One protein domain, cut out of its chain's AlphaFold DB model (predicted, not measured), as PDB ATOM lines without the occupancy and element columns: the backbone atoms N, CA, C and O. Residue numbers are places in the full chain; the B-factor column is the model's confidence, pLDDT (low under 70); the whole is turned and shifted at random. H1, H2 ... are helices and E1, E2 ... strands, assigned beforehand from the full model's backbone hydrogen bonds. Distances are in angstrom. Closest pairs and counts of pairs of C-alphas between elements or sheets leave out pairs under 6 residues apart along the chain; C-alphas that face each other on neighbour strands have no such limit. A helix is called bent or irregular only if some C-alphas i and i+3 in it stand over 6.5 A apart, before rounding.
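AT A GLANCE: This is residues 2 to 100 and 110 to 121 of the 154 residues of an uncharacterized protein of Fibularhizoctonia sp. CBS 109695 (UniProt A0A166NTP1). A small wall of three short parallel strands, E1, E2 and E3, has H2 grazing it and H1 packed on H2, while H3 and H4 sit apart from each other and from H1 and H2, neither of them on the sheet. The long unnamed stretch 47 to 67 passes between H2 and H3. The printed part has 111 residues, in the order H1 E1 H2 E2 E3 H3 H4, with sheet order E1 E2 E3; its class is mixed, with 51 residues in named elements, under half. It is compact, with a radius of gyration of the C-alphas of 14.2 A, and spans 39 by 28 by 24 A.

HOW THE PARTS SIT: E2, residues 42 to 46, is the inner strand. E1, residues 15 to 18, is parallel to it at 8 degrees, with N 18 and O 44 within hydrogen-bond range at 2.8 A. On E2's other side E3, residues 68 to 72, is parallel at 15 degrees, with N 70 and O 43 at 2.7 A. H2, residues 30 to 36, only grazes the sheet, with residues 30 to 34; E1, H2 and E2 form a strand-helix-strand unit, two parallel strands joined through a helix, with a right-handed crossover. H1, residues 2 to 12, touches H2 at a steep tilt of 51 degrees, the same way; their closest C-alphas, Gly 10 and Arg 36, are 5.3 A apart. H3, residues 84 to 95, and H4, residues 113 to 119, are apart and not on the sheet. Each O i to N i+4 pair is within hydrogen-bond range in H2, H3 and H4, but 5 of 7 in H1.

IN THESE COORDINATES: E2 spans 13.8 A, E3 13.0 A and H3 15.9 A. H1, 15.0 A long, begins at C-alpha 2 (184.247, 243.547, 168.721) and is irregular: C-alphas 8 and 11 are 8.0 A apart. H4 ends at C-alpha 119 (170.835, 264.889, 144.098).

THE WHOLE: The C-alphas farthest apart, Met 8 and Gln 121, are 43.4 A apart. Residues 101 to 109 are not printed; C-alphas 100 and 110 are 25.4 A apart across this cut. The links E1 to H2, E2 to E3 and E3 to H3 are long. Residues 19 to 26, 55 to 61 and 75 to 81 have pLDDT under 70.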
ATOM      1  N   LEU A   2     183.389 243.094 169.835       82.06
ATOM      2  CA  LEU A   2     184.247 243.547 168.721       82.06
ATOM      3  C   LEU A   2     185.680 243.903 169.154       82.06
ATOM      4  O   LEU A   2     186.621 243.418 168.547       82.06
ATOM      5  N   VAL A   3     185.856 244.677 170.231       83.25
ATOM      6  CA  VAL A   3     187.194 245.079 170.719       83.25
ATOM      7  C   VAL A   3     188.097 243.875 171.007       83.25
ATOM      8  O   VAL A   3     189.242 243.877 170.583       83.25
ATOM      9  N   ILE A   4     187.560 242.812 171.618       86.12
ATOM     10  CA  ILE A   4     188.313 241.579 171.905       86.12
ATOM     11  C   ILE A   4     188.765 240.906 170.603       86.12
ATOM     12  O   ILE A   4     189.906 240.472 170.492       86.12
ATOM     13  N   LEU A   5     187.891 240.852 169.591       87.88
ATOM     14  CA  LEU A   5     188.249 240.302 168.280       87.88
ATOM     15  C   LEU A   5     189.333 241.144 167.592       87.88
ATOM     16  O   LEU A   5     190.239 240.585 166.978       87.88
ATOM     17  N   LEU A   6     189.268 242.471 167.722       90.31
ATOM     18  CA  LEU A   6     190.290 243.378 167.196       90.31
ATOM     19  C   LEU A   6     191.625 243.218 167.937       90.31
ATOM     20  O   LEU A   6     192.665 243.238 167.288       90.31
ATOM     21  N   ASP A   7     191.616 243.009 169.256       89.50
ATOM     22  CA  ASP A   7     192.835 242.751 170.036       89.50
ATOM     23  C   ASP A   7     193.484 241.410 169.647       89.50
ATOM     24  O   ASP A   7     194.705 241.310 169.554       89.50
ATOM     25  N   MET A   8     192.676 240.381 169.372       91.81
ATOM     26  CA  MET A   8     193.173 239.051 169.002       91.81
ATOM     27  C   MET A   8     193.678 238.966 167.559       91.81
ATOM     28  O   MET A   8     194.677 238.301 167.292       91.81
ATOM     29  N   PHE A   9     192.973 239.595 166.616       92.62
ATOM     30  CA  PHE A   9     193.186 239.382 165.180       92.62
ATOM     31  C   PHE A   9     193.569 240.650 164.413       92.62
ATOM     32  O   PHE A   9     193.792 240.588 163.204       92.62
ATOM     33  N   GLY A  10     193.670 241.803 165.075       90.19
ATOM     34  CA  GLY A  10     193.872 243.088 164.409       90.19
ATOM     35  C   GLY A  10     195.141 243.155 163.564       90.19
ATOM     36  O   GLY A  10     195.108 243.695 162.462       90.19
ATOM     37  N   ALA A  11     196.227 242.518 164.009       91.81
ATOM     38  CA  ALA A  11     197.497 242.495 163.283       91.81
ATOM     39  C   ALA A  11     197.416 241.799 161.909       91.81
ATOM     40  O   ALA A  11     198.209 242.113 161.019       91.81
ATOM     41  N   GLN A  12     196.460 240.888 161.702       95.00
ATOM     42  CA  GLN A  12     196.275 240.157 160.441       95.00
ATOM     43  C   GLN A  12     195.050 240.620 159.638       95.00
ATOM     44  O   GLN A  12     194.852 240.173 158.506       95.00
ATOM     45  N   LEU A  13     194.219 241.498 160.204       95.38
ATOM     46  CA  LEU A  13     192.965 241.910 159.589       95.38
ATOM     47  C   LEU A  13     193.226 242.849 158.403       95.38
ATOM     48  O   LEU A  13     193.778 243.932 158.566       95.38
ATOM     49  N   ARG A  14     192.800 242.441 157.202       96.44
ATOM     50  CA  ARG A  14     192.916 243.242 155.966       96.44
ATOM     51  C   ARG A  14     191.623 243.937 155.569       96.44
ATOM     52  O   ARG A  14     191.676 245.030 155.016       96.44
ATOM     53  N   THR A  15     190.488 243.345 155.910       96.00
ATOM     54  CA  THR A  15     189.166 243.873 155.587       96.00
ATOM     55  C   THR A  15     188.292 243.786 156.828       96.00
ATOM     56  O   THR A  15     188.239 242.741 157.475       96.00
ATOM     57  N   LEU A  16     187.608 244.878 157.156       93.44
ATOM     58  CA  LEU A  16     186.626 244.944 158.233       93.44
ATOM     59  C   LEU A  16     185.275 245.336 157.649       93.44
ATOM     60  O   LEU A  16     185.154 246.393 157.040       93.44
ATOM     61  N   GLU A  17     184.251 244.518 157.875       91.31
ATOM     62  CA  GLU A  17     182.878 244.845 157.493       91.31
ATOM     63  C   GLU A  17     181.982 244.930 158.732       91.31
ATOM     64  O   GLU A  17     181.743 243.943 159.429       91.31
ATOM     65  N   LEU A  18     181.493 246.136 159.013       86.38
ATOM     66  CA  LEU A  18     180.533 246.424 160.070       86.38
ATOM     67  C   LEU A  18     179.122 246.230 159.501       86.38
ATOM     68  O   LEU A  18     178.493 247.161 158.993       86.38
ATOM     69  N   ALA A  19     178.670 244.974 159.518       69.44
ATOM     70  CA  ALA A  19     177.422 244.543 158.898       69.44
ATOM     71  C   ALA A  19     176.159 245.068 159.610       69.44
ATOM     72  O   ALA A  19     176.126 245.283 160.822       69.44
ATOM     73  N   ARG A  20     175.072 245.171 158.832       60.75
ATOM     74  CA  ARG A  20     173.739 245.657 159.239       60.75
ATOM     75  C   ARG A  20     173.046 244.881 160.364       60.75
ATOM     76  O   ARG A  20     172.126 245.422 160.965       60.75
ATOM     77  N   SER A  21     173.442 243.636 160.643       56.81
ATOM     78  CA  SER A  21     172.844 242.826 161.720       56.81
ATOM     79  C   SER A  21     173.212 243.316 163.124       56.81
ATOM     80  O   SER A  21     172.640 242.855 164.111       56.81
ATOM     81  N   LEU A  22     174.138 244.270 163.225       53.47
ATOM     82  CA  LEU A  22     174.415 244.991 164.455       53.47
ATOM     83  C   LEU A  22     173.395 246.131 164.584       53.47
ATOM     84  O   LEU A  22     173.645 247.261 164.173       53.47
ATOM     85  N   HIS A  23     172.200 245.805 165.085       52.28
ATOM     86  CA  HIS A  23     171.166 246.795 165.383       52.28
ATOM     87  C   HIS A  23     171.748 247.910 166.269       52.28
ATOM     88  O   HIS A  23     172.269 247.622 167.343       52.28
ATOM     89  N   SER A  24     171.666 249.153 165.781       53.12
ATOM     90  CA  SER A  24     172.121 250.390 166.432       53.12
ATOM     91  C   SER A  24     173.557 250.333 166.959       53.12
ATOM     92  O   SER A  24     173.803 250.112 168.146       53.12
ATOM     93  N   LEU A  25     174.534 250.580 166.079       55.72
ATOM     94  CA  LEU A  25     175.899 250.884 166.502       55.72
ATOM     95  C   LEU A  25     175.931 252.319 167.070       55.72
ATOM     96  O   LEU A  25     176.522 253.222 166.482       55.72
ATOM     97  N   ASP A  26     175.343 252.515 168.256       64.19
ATOM     98  CA  ASP A  26     175.383 253.764 169.047       64.19
ATOM     99  C   ASP A  26     176.784 254.045 169.635       64.19
ATOM    100  O   ASP A  26     176.951 254.779 170.611       64.19
ATOM    101  N   ALA A  27     177.825 253.447 169.057       72.00
ATOM    102  CA  ALA A  27     179.206 253.612 169.463       72.00
ATOM    103  C   ALA A  27     180.113 253.800 168.243       72.00
ATOM    104  O   ALA A  27     179.825 253.353 167.132       72.00
ATOM    105  N   ASP A  28     181.237 254.471 168.470       78.31
ATOM    106  CA  ASP A  28     182.307 254.597 167.487       78.31
ATOM    107  C   ASP A  28     183.121 253.296 167.452       78.31
ATOM    108  O   ASP A  28     183.926 253.010 168.342       78.31
ATOM    109  N   TYR A  29     182.888 252.491 166.418       84.06
ATOM    110  CA  TYR A  29     183.633 251.256 166.163       84.06
ATOM    111  C   TYR A  29     184.791 251.447 165.186       84.06
ATOM    112  O   TYR A  29     185.628 250.553 165.049       84.06
ATOM    113  N   LEU A  30     184.860 252.605 164.529       88.31
ATOM    114  CA  LEU A  30     185.905 252.904 163.563       88.31
ATOM    115  C   LEU A  30     187.207 253.218 164.292       88.31
ATOM    116  O   LEU A  30     188.224 252.598 163.997       88.31
ATOM    117  N   VAL A  31     187.186 254.089 165.302       88.25
ATOM    118  CA  VAL A  31     188.407 254.460 166.038       88.25
ATOM    119  C   VAL A  31     189.100 253.248 166.684       88.25
ATOM    120  O   VAL A  31     190.304 253.074 166.464       88.25
ATOM    121  N   PRO A  32     188.402 252.353 167.415       87.88
ATOM    122  CA  PRO A  32     189.032 251.161 167.976       87.88
ATOM    123  C   PRO A  32     189.646 250.234 166.923       87.88
ATOM    124  O   PRO A  32     190.702 249.658 167.191       87.88
ATOM    125  N   ALA A  33     189.002 250.090 165.760       89.94
ATOM    126  CA  ALA A  33     189.492 249.269 164.656       89.94
ATOM    127  C   ALA A  33     190.741 249.871 164.013       89.94
ATOM    128  O   ALA A  33     191.746 249.183 163.850       89.94
ATOM    129  N   LEU A  34     190.716 251.170 163.722       90.56
ATOM    130  CA  LEU A  34     191.841 251.881 163.118       90.56
ATOM    131  C   LEU A  34     193.090 251.831 163.997       90.56
ATOM    132  O   LEU A  34     194.191 251.692 163.473       90.56
ATOM    133  N   HIS A  35     192.913 251.884 165.318       89.06
ATOM    134  CA  HIS A  35     194.018 251.814 166.269       89.06
ATOM    135  C   HIS A  35     194.640 250.414 166.384       89.06
ATOM    136  O   HIS A  35     195.840 250.294 166.594       89.06
ATOM    137  N   ARG A  36     193.840 249.348 166.262       89.62
ATOM    138  CA  ARG A  36     194.287 247.958 166.496       89.62
ATOM    139  C   ARG A  36     194.691 247.219 165.226       89.62
ATOM    140  O   ARG A  36     195.393 246.213 165.289       89.62
ATOM    141  N   CYS A  37     194.228 247.686 164.071       93.12
ATOM    142  CA  CYS A  37     194.391 246.993 162.801       93.12
ATOM    143  C   CYS A  37     195.319 247.775 161.868       93.12
ATOM    144  O   CYS A  37     194.889 248.378 160.886       93.12
ATOM    145  N   HIS A  38     196.621 247.754 162.157       91.88
ATOM    146  CA  HIS A  38     197.630 248.467 161.356       91.88
ATOM    147  C   HIS A  38     197.816 247.902 159.942       91.88
ATOM    148  O   HIS A  38     198.431 248.544 159.095       91.88
ATOM    149  N   THR A  39     197.298 246.706 159.667       94.94
ATOM    150  CA  THR A  39     197.357 246.044 158.360       94.94
ATOM    151  C   THR A  39     196.069 246.183 157.546       94.94
ATOM    152  O   THR A  39     196.032 245.683 156.415       94.94
ATOM    153  N   LEU A  40     195.057 246.865 158.094       96.25
ATOM    154  CA  LEU A  40     193.722 247.023 157.527       96.25
ATOM    155  C   LEU A  40     193.759 247.841 156.240       96.25
ATOM    156  O   LEU A  40     194.167 248.989 156.239       96.25
ATOM    157  N   GLN A  41     193.303 247.259 155.140       97.81
ATOM    158  CA  GLN A  41     193.286 247.899 153.825       97.81
ATOM    159  C   GLN A  41     191.893 248.393 153.447       97.81
ATOM    160  O   GLN A  41     191.771 249.376 152.714       97.81
ATOM    161  N   GLU A  42     190.850 247.736 153.953       97.50
ATOM    162  CA  GLU A  42     189.477 247.998 153.548       97.50
ATOM    163  C   GLU A  42     188.517 248.039 154.735       97.50
ATOM    164  O   GLU A  42     188.553 247.174 155.614       97.50
ATOM    165  N   ILE A  43     187.608 249.014 154.727       95.31
ATOM    166  CA  ILE A  43     186.530 249.120 155.714       95.31
ATOM    167  C   ILE A  43     185.196 249.238 154.988       95.31
ATOM    168  O   ILE A  43     185.030 250.119 154.156       95.31
ATOM    169  N   GLY A  44     184.227 248.392 155.319       93.88
ATOM    170  CA  GLY A  44     182.832 248.547 154.922       93.88
ATOM    171  C   GLY A  44     181.964 248.831 156.137       93.88
ATOM    172  O   GLY A  44     182.049 248.107 157.123       93.88
ATOM    173  N   TYR A  45     181.131 249.866 156.095       91.12
ATOM    174  CA  TYR A  45     180.190 250.148 157.180       91.12
ATOM    175  C   TYR A  45     178.978 250.923 156.681       91.12
ATOM    176  O   TYR A  45     179.025 251.578 155.639       91.12
ATOM    177  N   SER A  46     177.880 250.867 157.434       88.19
ATOM    178  CA  SER A  46     176.687 251.637 157.096       88.19
ATOM    179  C   SER A  46     176.667 252.996 157.782       88.19
ATOM    180  O   SER A  46     176.688 253.080 159.012       88.19
ATOM    181  N   VAL A  47     176.569 254.061 156.979       85.75
ATOM    182  CA  VAL A  47     176.503 255.457 157.455       85.75
ATOM    183  C   VAL A  47     175.247 255.740 158.274       85.75
ATOM    184  O   VAL A  47     175.226 256.675 159.063       85.75
ATOM    185  N   ASN A  48     174.205 254.925 158.098       80.19
ATOM    186  CA  ASN A  48     172.923 255.101 158.764       80.19
ATOM    187  C   ASN A  48     172.903 254.613 160.216       80.19
ATOM    188  O   ASN A  48     172.046 255.043 160.978       80.19
ATOM    189  N   ILE A  49     173.782 253.675 160.569       79.94
ATOM    190  CA  ILE A  49     173.768 253.029 161.889       79.94
ATOM    191  C   ILE A  49     175.095 253.147 162.622       79.94
ATOM    192  O   ILE A  49     175.123 252.857 163.805       79.94
ATOM    193  N   THR A  50     176.174 253.550 161.945       84.12
ATOM    194  CA  THR A  50     177.499 253.722 162.553       84.12
ATOM    195  C   THR A  50     177.680 255.179 162.946       84.12
ATOM    196  O   THR A  50     177.580 256.055 162.081       84.12
ATOM    197  N   LEU A  51     178.000 255.451 164.213       85.88
ATOM    198  CA  LEU A  51     178.379 256.804 164.612       85.88
ATOM    199  C   LEU A  51     179.655 257.250 163.876       85.88
ATOM    200  O   LEU A  51     180.616 256.481 163.784       85.88
ATOM    201  N   PRO A  52     179.693 258.486 163.351       84.44
ATOM    202  CA  PRO A  52     180.913 259.036 162.780       84.44
ATOM    203  C   PRO A  52     181.970 259.211 163.878       84.44
ATOM    204  O   PRO A  52     181.604 259.521 165.016       84.44
ATOM    205  N   PRO A  53     183.272 259.107 163.567       83.50
ATOM    206  CA  PRO A  53     184.319 259.435 164.526       83.50
ATOM    207  C   PRO A  53     184.205 260.904 164.951       83.50
ATOM    208  O   PRO A  53     184.423 261.818 164.150       83.50
ATOM    209  N   ARG A  54     183.804 261.167 166.202       70.75
ATOM    210  CA  ARG A  54     183.552 262.534 166.695       70.75
ATOM    211  C   ARG A  54     184.797 263.118 167.373       70.75
ATOM    212  O   ARG A  54     185.293 262.565 168.343       70.75
ATOM    213  N   HIS A  55     185.240 264.276 166.869       51.09
ATOM    214  CA  HIS A  55     185.985 265.381 167.511       51.09
ATOM    215  C   HIS A  55     187.244 265.129 168.373       51.09
ATOM    216  O   HIS A  55     187.891 266.106 168.725       51.09
ATOM    217  N   ASN A  56     187.680 263.895 168.630       47.97
ATOM    218  CA  ASN A  56     188.895 263.598 169.402       47.97
ATOM    219  C   ASN A  56     189.828 262.619 168.676       47.97
ATOM    220  O   ASN A  56     190.429 261.744 169.293       47.97
ATOM    221  N   ILE A  57     190.024 262.790 167.363       53.19
ATOM    222  CA  ILE A  57     191.216 262.228 166.702       53.19
ATOM    223  C   ILE A  57     192.406 263.135 167.046       53.19
ATOM    224  O   ILE A  57     193.039 263.759 166.201       53.19
ATOM    225  N   THR A  58     192.683 263.263 168.338       46.59
ATOM    226  CA  THR A  58     193.930 263.797 168.861       46.59
ATOM    227  C   THR A  58     194.984 262.713 168.655       46.59
ATOM    228  O   THR A  58     195.155 261.822 169.476       46.59
ATOM    229  N   MET A  59     195.648 262.759 167.498       48.97
ATOM    230  CA  MET A  59     196.913 262.080 167.156       48.97
ATOM    231  C   MET A  59     197.012 260.536 167.249       48.97
ATOM    232  O   MET A  59     197.979 259.991 166.734       48.97
ATOM    233  N   GLY A  60     196.051 259.808 167.831       53.94
ATOM    234  CA  GLY A  60     196.198 258.369 168.131       53.94
ATOM    235  C   GLY A  60     195.490 257.373 167.199       53.94
ATOM    236  O   GLY A  60     195.709 256.169 167.329       53.94
ATOM    237  N   ALA A  61     194.637 257.838 166.282       63.88
ATOM    238  CA  ALA A  61     193.845 256.973 165.394       63.88
ATOM    239  C   ALA A  61     194.133 257.214 163.902       63.88
ATOM    240  O   ALA A  61     193.266 256.999 163.057       63.88
ATOM    241  N   VAL A  62     195.344 257.687 163.586       83.50
ATOM    242  CA  VAL A  62     195.829 257.702 162.202       83.50
ATOM    243  C   VAL A  62     196.104 256.259 161.786       83.50
ATOM    244  O   VAL A  62     196.791 255.526 162.497       83.50
ATOM    245  N   ASN A  63     195.544 255.843 160.655       90.75
ATOM    246  CA  ASN A  63     195.786 254.530 160.078       90.75
ATOM    247  C   ASN A  63     196.312 254.677 158.647       90.75
ATOM    248  O   ASN A  63     195.595 255.101 157.738       90.75
ATOM    249  N   ASP A  64     197.572 254.296 158.463       94.25
ATOM    250  CA  ASP A  64     198.315 254.490 157.216       94.25
ATOM    251  C   ASP A  64     198.109 253.366 156.191       94.25
ATOM    252  O   ASP A  64     198.734 253.376 155.129       94.25
ATOM    253  N   SER A  65     197.274 252.367 156.486       96.44
ATOM    254  CA  SER A  65     197.080 251.207 155.609       96.44
ATOM    255  C   SER A  65     195.720 251.155 154.931       96.44
ATOM    256  O   SER A  65     195.629 250.536 153.867       96.44
ATOM    257  N   VAL A  66     194.699 251.834 155.467       97.38
ATOM    258  CA  VAL A  66     193.354 251.845 154.876       97.38
ATOM    259  C   VAL A  66     193.368 252.601 153.551       97.38
ATOM    260  O   VAL A  66     193.635 253.800 153.503       97.38
ATOM    261  N   ARG A  67     193.029 251.890 152.473       98.06
ATOM    262  CA  ARG A  67     192.990 252.396 151.094       98.06
ATOM    263  C   ARG A  67     191.580 252.519 150.547       98.06
ATOM    264  O   ARG A  67     191.345 253.383 149.704       98.06
ATOM    265  N   VAL A  68     190.657 251.679 151.015       98.12
ATOM    266  CA  VAL A  68     189.282 251.626 150.509       98.12
ATOM    267  C   VAL A  68     188.282 251.713 151.654       98.12
ATOM    268  O   VAL A  68     188.365 250.963 152.625       98.12
ATOM    269  N   VAL A  69     187.291 252.590 151.513       97.00
ATOM    270  CA  VAL A  69     186.127 252.645 152.403       97.00
ATOM    271  C   VAL A  69     184.852 252.423 151.597       97.00
ATOM    272  O   VAL A  69     184.608 253.118 150.619       97.00
ATOM    273  N   ARG A  70     184.011 251.473 152.010       95.81
ATOM    274  CA  ARG A  70     182.693 251.199 151.427       95.81
ATOM    275  C   ARG A  70     181.609 251.729 152.360       95.81
ATOM    276  O   ARG A  70     181.443 251.230 153.472       95.81
ATOM    277  N   LEU A  71     180.857 252.719 151.898       93.19
ATOM    278  CA  LEU A  71     179.745 253.317 152.626       93.19
ATOM    279  C   LEU A  71     178.435 252.660 152.201       93.19
ATOM    280  O   LEU A  71     177.981 252.819 151.071       93.19
ATOM    281  N   GLN A  72     177.815 251.928 153.122       89.56
ATOM    282  CA  GLN A  72     176.523 251.286 152.908       89.56
ATOM    283  C   GLN A  72     175.378 252.228 153.314       89.56
ATOM    284  O   GLN A  72     175.188 252.537 154.494       89.56
ATOM    285  N   GLY A  73     174.582 252.656 152.343       83.62
ATOM    286  CA  GLY A  73     173.312 253.339 152.554       83.62
ATOM    287  C   GLY A  73     172.153 252.337 152.598       83.62
ATOM    288  O   GLY A  73     172.160 251.328 151.891       83.62
ATOM    289  N   THR A  74     171.139 252.595 153.426       75.06
ATOM    290  CA  THR A  74     169.946 251.740 153.530       75.06
ATOM    291  C   THR A  74     168.658 252.543 153.377       75.06
ATOM    292  O   THR A  74     168.373 253.422 154.183       75.06
ATOM    293  N   LEU A  75     167.841 252.168 152.384       60.53
ATOM    294  CA  LEU A  75     166.532 252.770 152.081       60.53
ATOM    295  C   LEU A  75     165.485 252.593 153.193       60.53
ATOM    296  O   LEU A  75     164.551 253.375 153.264       60.53
ATOM    297  N   ALA A  76     165.613 251.596 154.076       52.44
ATOM    298  CA  ALA A  76     164.623 251.344 155.135       52.44
ATOM    299  C   ALA A  76     164.489 252.503 156.147       52.44
ATOM    300  O   ALA A  76     163.497 252.583 156.864       52.44
ATOM    301  N   LEU A  77     165.461 253.418 156.167       50.69
ATOM    302  CA  LEU A  77     165.412 254.659 156.937       50.69
ATOM    303  C   LEU A  77     164.928 255.855 156.104       50.69
ATOM    304  O   LEU A  77     164.940 256.957 156.612       50.69
ATOM    305  N   ALA A  78     164.463 255.694 154.862       45.78
ATOM    306  CA  ALA A  78     163.988 256.808 154.027       45.78
ATOM    307  C   ALA A  78     162.755 257.535 154.607       45.78
ATOM    308  O   ALA A  78     162.516 258.695 154.282       45.78
ATOM    309  N   ASN A  79     162.021 256.912 155.540       48.66
ATOM    310  CA  ASN A  79     160.969 257.589 156.311       48.66
ATOM    311  C   ASN A  79     161.524 258.437 157.478       48.66
ATOM    312  O   ASN A  79     160.802 259.247 158.053       48.66
ATOM    313  N   SER A  80     162.803 258.276 157.824       52.47
ATOM    314  CA  SER A  80     163.559 259.112 158.755       52.47
ATOM    315  C   SER A  80     164.669 259.819 157.980       52.47
ATOM    316  O   SER A  80     165.722 259.242 157.731       52.47
ATOM    317  N   LEU A  81     164.397 261.061 157.575       60.19
ATOM    318  CA  LEU A  81     165.337 262.027 156.993       60.19
ATOM    319  C   LEU A  81     166.805 261.637 157.224       60.19
ATOM    320  O   LEU A  81     167.238 261.559 158.375       60.19
ATOM    321  N   VAL A  82     167.561 261.405 156.143       71.94
ATOM    322  CA  VAL A  82     169.024 261.250 156.201       71.94
ATOM    323  C   VAL A  82     169.572 262.276 157.192       71.94
ATOM    324  O   VAL A  82     169.368 263.479 157.005       71.94
ATOM    325  N   ASN A  83     170.222 261.823 158.271       82.88
ATOM    326  CA  ASN A  83     170.826 262.748 159.220       82.88
ATOM    327  C   ASN A  83     172.069 263.357 158.571       82.88
ATOM    328  O   ASN A  83     173.166 262.800 158.628       82.88
ATOM    329  N   TRP A  84     171.879 264.511 157.937       87.00
ATOM    330  CA  TRP A  84     172.943 265.224 157.246       87.00
ATOM    331  C   TRP A  84     174.101 265.584 158.168       87.00
ATOM    332  O   TRP A  84     175.241 265.499 157.735       87.00
ATOM    333  N   GLY A  85     173.849 265.876 159.447       88.62
ATOM    334  CA  GLY A  85     174.924 266.157 160.400       88.62
ATOM    335  C   GLY A  85     175.873 264.969 160.589       88.62
ATOM    336  O   GLY A  85     177.093 265.146 160.595       88.62
ATOM    337  N   ASP A  86     175.333 263.750 160.684       86.81
ATOM    338  CA  ASP A  86     176.154 262.541 160.801       86.81
ATOM    339  C   ASP A  86     176.817 262.173 159.465       86.81
ATOM    340  O   ASP A  86     177.991 261.802 159.447       86.81
ATOM    341  N   LEU A  87     176.114 262.337 158.337       89.69
ATOM    342  CA  LEU A  87     176.688 262.117 157.006       89.69
ATOM    343  C   LEU A  87     177.876 263.057 156.750       89.69
ATOM    344  O   LEU A  87     178.953 262.609 156.360       89.69
ATOM    345  N   GLU A  88     177.716 264.349 157.024       92.06
ATOM    346  CA  GLU A  88     178.789 265.337 156.918       92.06
ATOM    347  C   GLU A  88     179.972 264.983 157.823       92.06
ATOM    348  O   GLU A  88     181.126 265.129 157.417       92.06
ATOM    349  N   ALA A  89     179.711 264.496 159.038       90.94
ATOM    350  CA  ALA A  89     180.759 264.074 159.957       90.94
ATOM    351  C   ALA A  89     181.530 262.846 159.441       90.94
ATOM    352  O   ALA A  89     182.759 262.835 159.529       90.94
ATOM    353  N   HIS A  90     180.852 261.863 158.834       92.12
ATOM    354  CA  HIS A  90     181.508 260.739 158.152       92.12
ATOM    355  C   HIS A  90     182.416 261.227 157.024       92.12
ATOM    356  O   HIS A  90     183.595 260.883 156.983       92.12
ATOM    357  N   PHE A  91     181.911 262.087 156.140       94.00
ATOM    358  CA  PHE A  91     182.713 262.617 155.036       94.00
ATOM    359  C   PHE A  91     183.871 263.498 155.516       94.00
ATOM    360  O   PHE A  91     184.959 263.425 154.952       94.00
ATOM    361  N   ARG A  92     183.689 264.281 156.586       92.56
ATOM    362  CA  ARG A  92     184.765 265.074 157.199       92.56
ATOM    363  C   ARG A  92     185.859 264.185 157.780       92.56
ATOM    364  O   ARG A  92     187.034 264.498 157.618       92.56
ATOM    365  N   PHE A  93     185.487 263.085 158.428       92.12
ATOM    366  CA  PHE A  93     186.436 262.090 158.913       92.12
ATOM    367  C   PHE A  93     187.246 261.484 157.754       92.12
ATOM    368  O   PHE A  93     188.475 261.495 157.797       92.12
ATOM    369  N   LEU A  94     186.570 261.042 156.689       94.19
ATOM    370  CA  LEU A  94     187.211 260.446 155.512       94.19
ATOM    371  C   LEU A  94     188.076 261.442 154.729       94.19
ATOM    372  O   LEU A  94     189.113 261.070 154.189       94.19
ATOM    373  N   ALA A  95     187.683 262.714 154.668       93.69
ATOM    374  CA  ALA A  95     188.481 263.774 154.054       93.69
ATOM    375  C   ALA A  95     189.618 264.277 154.964       93.69
ATOM    376  O   ALA A  95     190.506 264.988 154.499       93.69
ATOM    377  N   GLY A  96     189.587 263.928 156.252       90.88
ATOM    378  CA  GLY A  96     190.553 264.359 157.251       90.88
ATOM    379  C   GLY A  96     191.879 263.585 157.223       90.88
ATOM    380  O   GLY A  96     192.071 262.659 156.432       90.88
ATOM    381  N   PRO A  97     192.807 263.929 158.134       90.69
ATOM    382  CA  PRO A  97     194.155 263.360 158.171       90.69
ATOM    383  C   PRO A  97     194.223 261.942 158.761       90.69
ATOM    384  O   PRO A  97     195.297 261.357 158.804       90.69
ATOM    385  N   ALA A  98     193.107 261.387 159.244       90.19
ATOM    386  CA  ALA A  98     193.093 260.107 159.954       90.19
ATOM    387  C   ALA A  98     193.386 258.897 159.052       90.19
ATOM    388  O   ALA A  98     193.838 257.868 159.540       90.19
ATOM    389  N   LEU A  99     193.130 259.012 157.747       94.12
ATOM    390  CA  LEU A  99     193.316 257.925 156.782       94.12
ATOM    391  C   LEU A  99     194.204 258.404 155.629       94.12
ATOM    392  O   LEU A  99     193.690 258.603 154.527       94.12
ATOM    393  N   PRO A 100     195.502 258.677 155.838       94.00
ATOM    394  CA  PRO A 100     196.351 259.309 154.826       94.00
ATOM    395  C   PRO A 100     196.502 258.466 153.552       94.00
ATOM    396  O   PRO A 100     196.603 259.038 152.470       94.00
ATOM    397  N   SER A 110     174.902 250.652 144.415       78.06
ATOM    398  CA  SER A 110     175.133 251.558 143.273       78.06
ATOM    399  C   SER A 110     174.013 252.570 143.081       78.06
ATOM    400  O   SER A 110     174.311 253.719 142.791       78.06
ATOM    401  N   HIS A 111     172.754 252.156 143.246       78.75
ATOM    402  CA  HIS A 111     171.559 252.974 143.019       78.75
ATOM    403  C   HIS A 111     170.622 252.962 144.228       78.75
ATOM    404  O   HIS A 111     170.672 252.045 145.050       78.75
ATOM    405  N   GLY A 112     169.731 253.947 144.314       84.81
ATOM    406  CA  GLY A 112     168.759 254.105 145.398       84.81
ATOM    407  C   GLY A 112     169.119 255.285 146.292       84.81
ATOM    408  O   GLY A 112     169.249 256.402 145.810       84.81
ATOM    409  N   ILE A 113     169.333 255.049 147.588       85.06
ATOM    410  CA  ILE A 113     169.577 256.127 148.566       85.06
ATOM    411  C   ILE A 113     170.725 257.071 148.176       85.06
ATOM    412  O   ILE A 113     170.662 258.266 148.447       85.06
ATOM    413  N   TRP A 114     171.774 256.563 147.524       88.75
ATOM    414  CA  TRP A 114     172.871 257.414 147.077       88.75
ATOM    415  C   TRP A 114     172.472 258.320 145.911       88.75
ATOM    416  O   TRP A 114     173.000 259.420 145.842       88.75
ATOM    417  N   ASP A 115     171.529 257.930 145.050       87.44
ATOM    418  CA  ASP A 115     170.988 258.827 144.018       87.44
ATOM    419  C   ASP A 115     170.268 260.020 144.656       87.44
ATOM    420  O   ASP A 115     170.498 261.164 144.270       87.44
ATOM    421  N   GLU A 116     169.463 259.758 145.688       85.62
ATOM    422  CA  GLU A 116     168.756 260.795 146.446       85.62
ATOM    423  C   GLU A 116     169.731 261.722 147.182       85.62
ATOM    424  O   GLU A 116     169.625 262.943 147.087       85.62
ATOM    425  N   ILE A 117     170.721 261.151 147.878       87.81
ATOM    426  CA  ILE A 117     171.748 261.917 148.593       87.81
ATOM    427  C   ILE A 117     172.577 262.758 147.616       87.81
ATOM    428  O   ILE A 117     172.825 263.928 147.885       87.81
ATOM    429  N   MET A 118     173.006 262.188 146.487       88.69
ATOM    430  CA  MET A 118     173.817 262.897 145.492       88.69
ATOM    431  C   MET A 118     173.041 263.986 144.749       88.69
ATOM    432  O   MET A 118     173.660 264.943 144.284       88.69
ATOM    433  N   GLY A 119     171.715 263.859 144.649       87.31
ATOM    434  CA  GLY A 119     170.835 264.889 144.098       87.31
ATOM    435  C   GLY A 119     170.600 266.085 145.030       87.31
ATOM    436  O   GLY A 119     170.108 267.117 144.580       87.31
ATOM    437  N   ASP A 120     170.954 265.984 146.315       89.12
ATOM    438  CA  ASP A 120     170.795 267.067 147.286       89.12
ATOM    439  C   ASP A 120     171.952 268.082 147.204       89.12
ATOM    440  O   ASP A 120     173.132 267.728 147.153       89.12
ATOM    441  N   GLN A 121     171.622 269.375 147.276       90.19
ATOM    442  CA  GLN A 121     172.577 270.493 147.223       90.19
ATOM    443  C   GLN A 121     173.677 270.461 148.302       90.19
ATOM    444  O   GLN A 121     174.703 271.129 148.164       90.19
TER     445      GLN A 121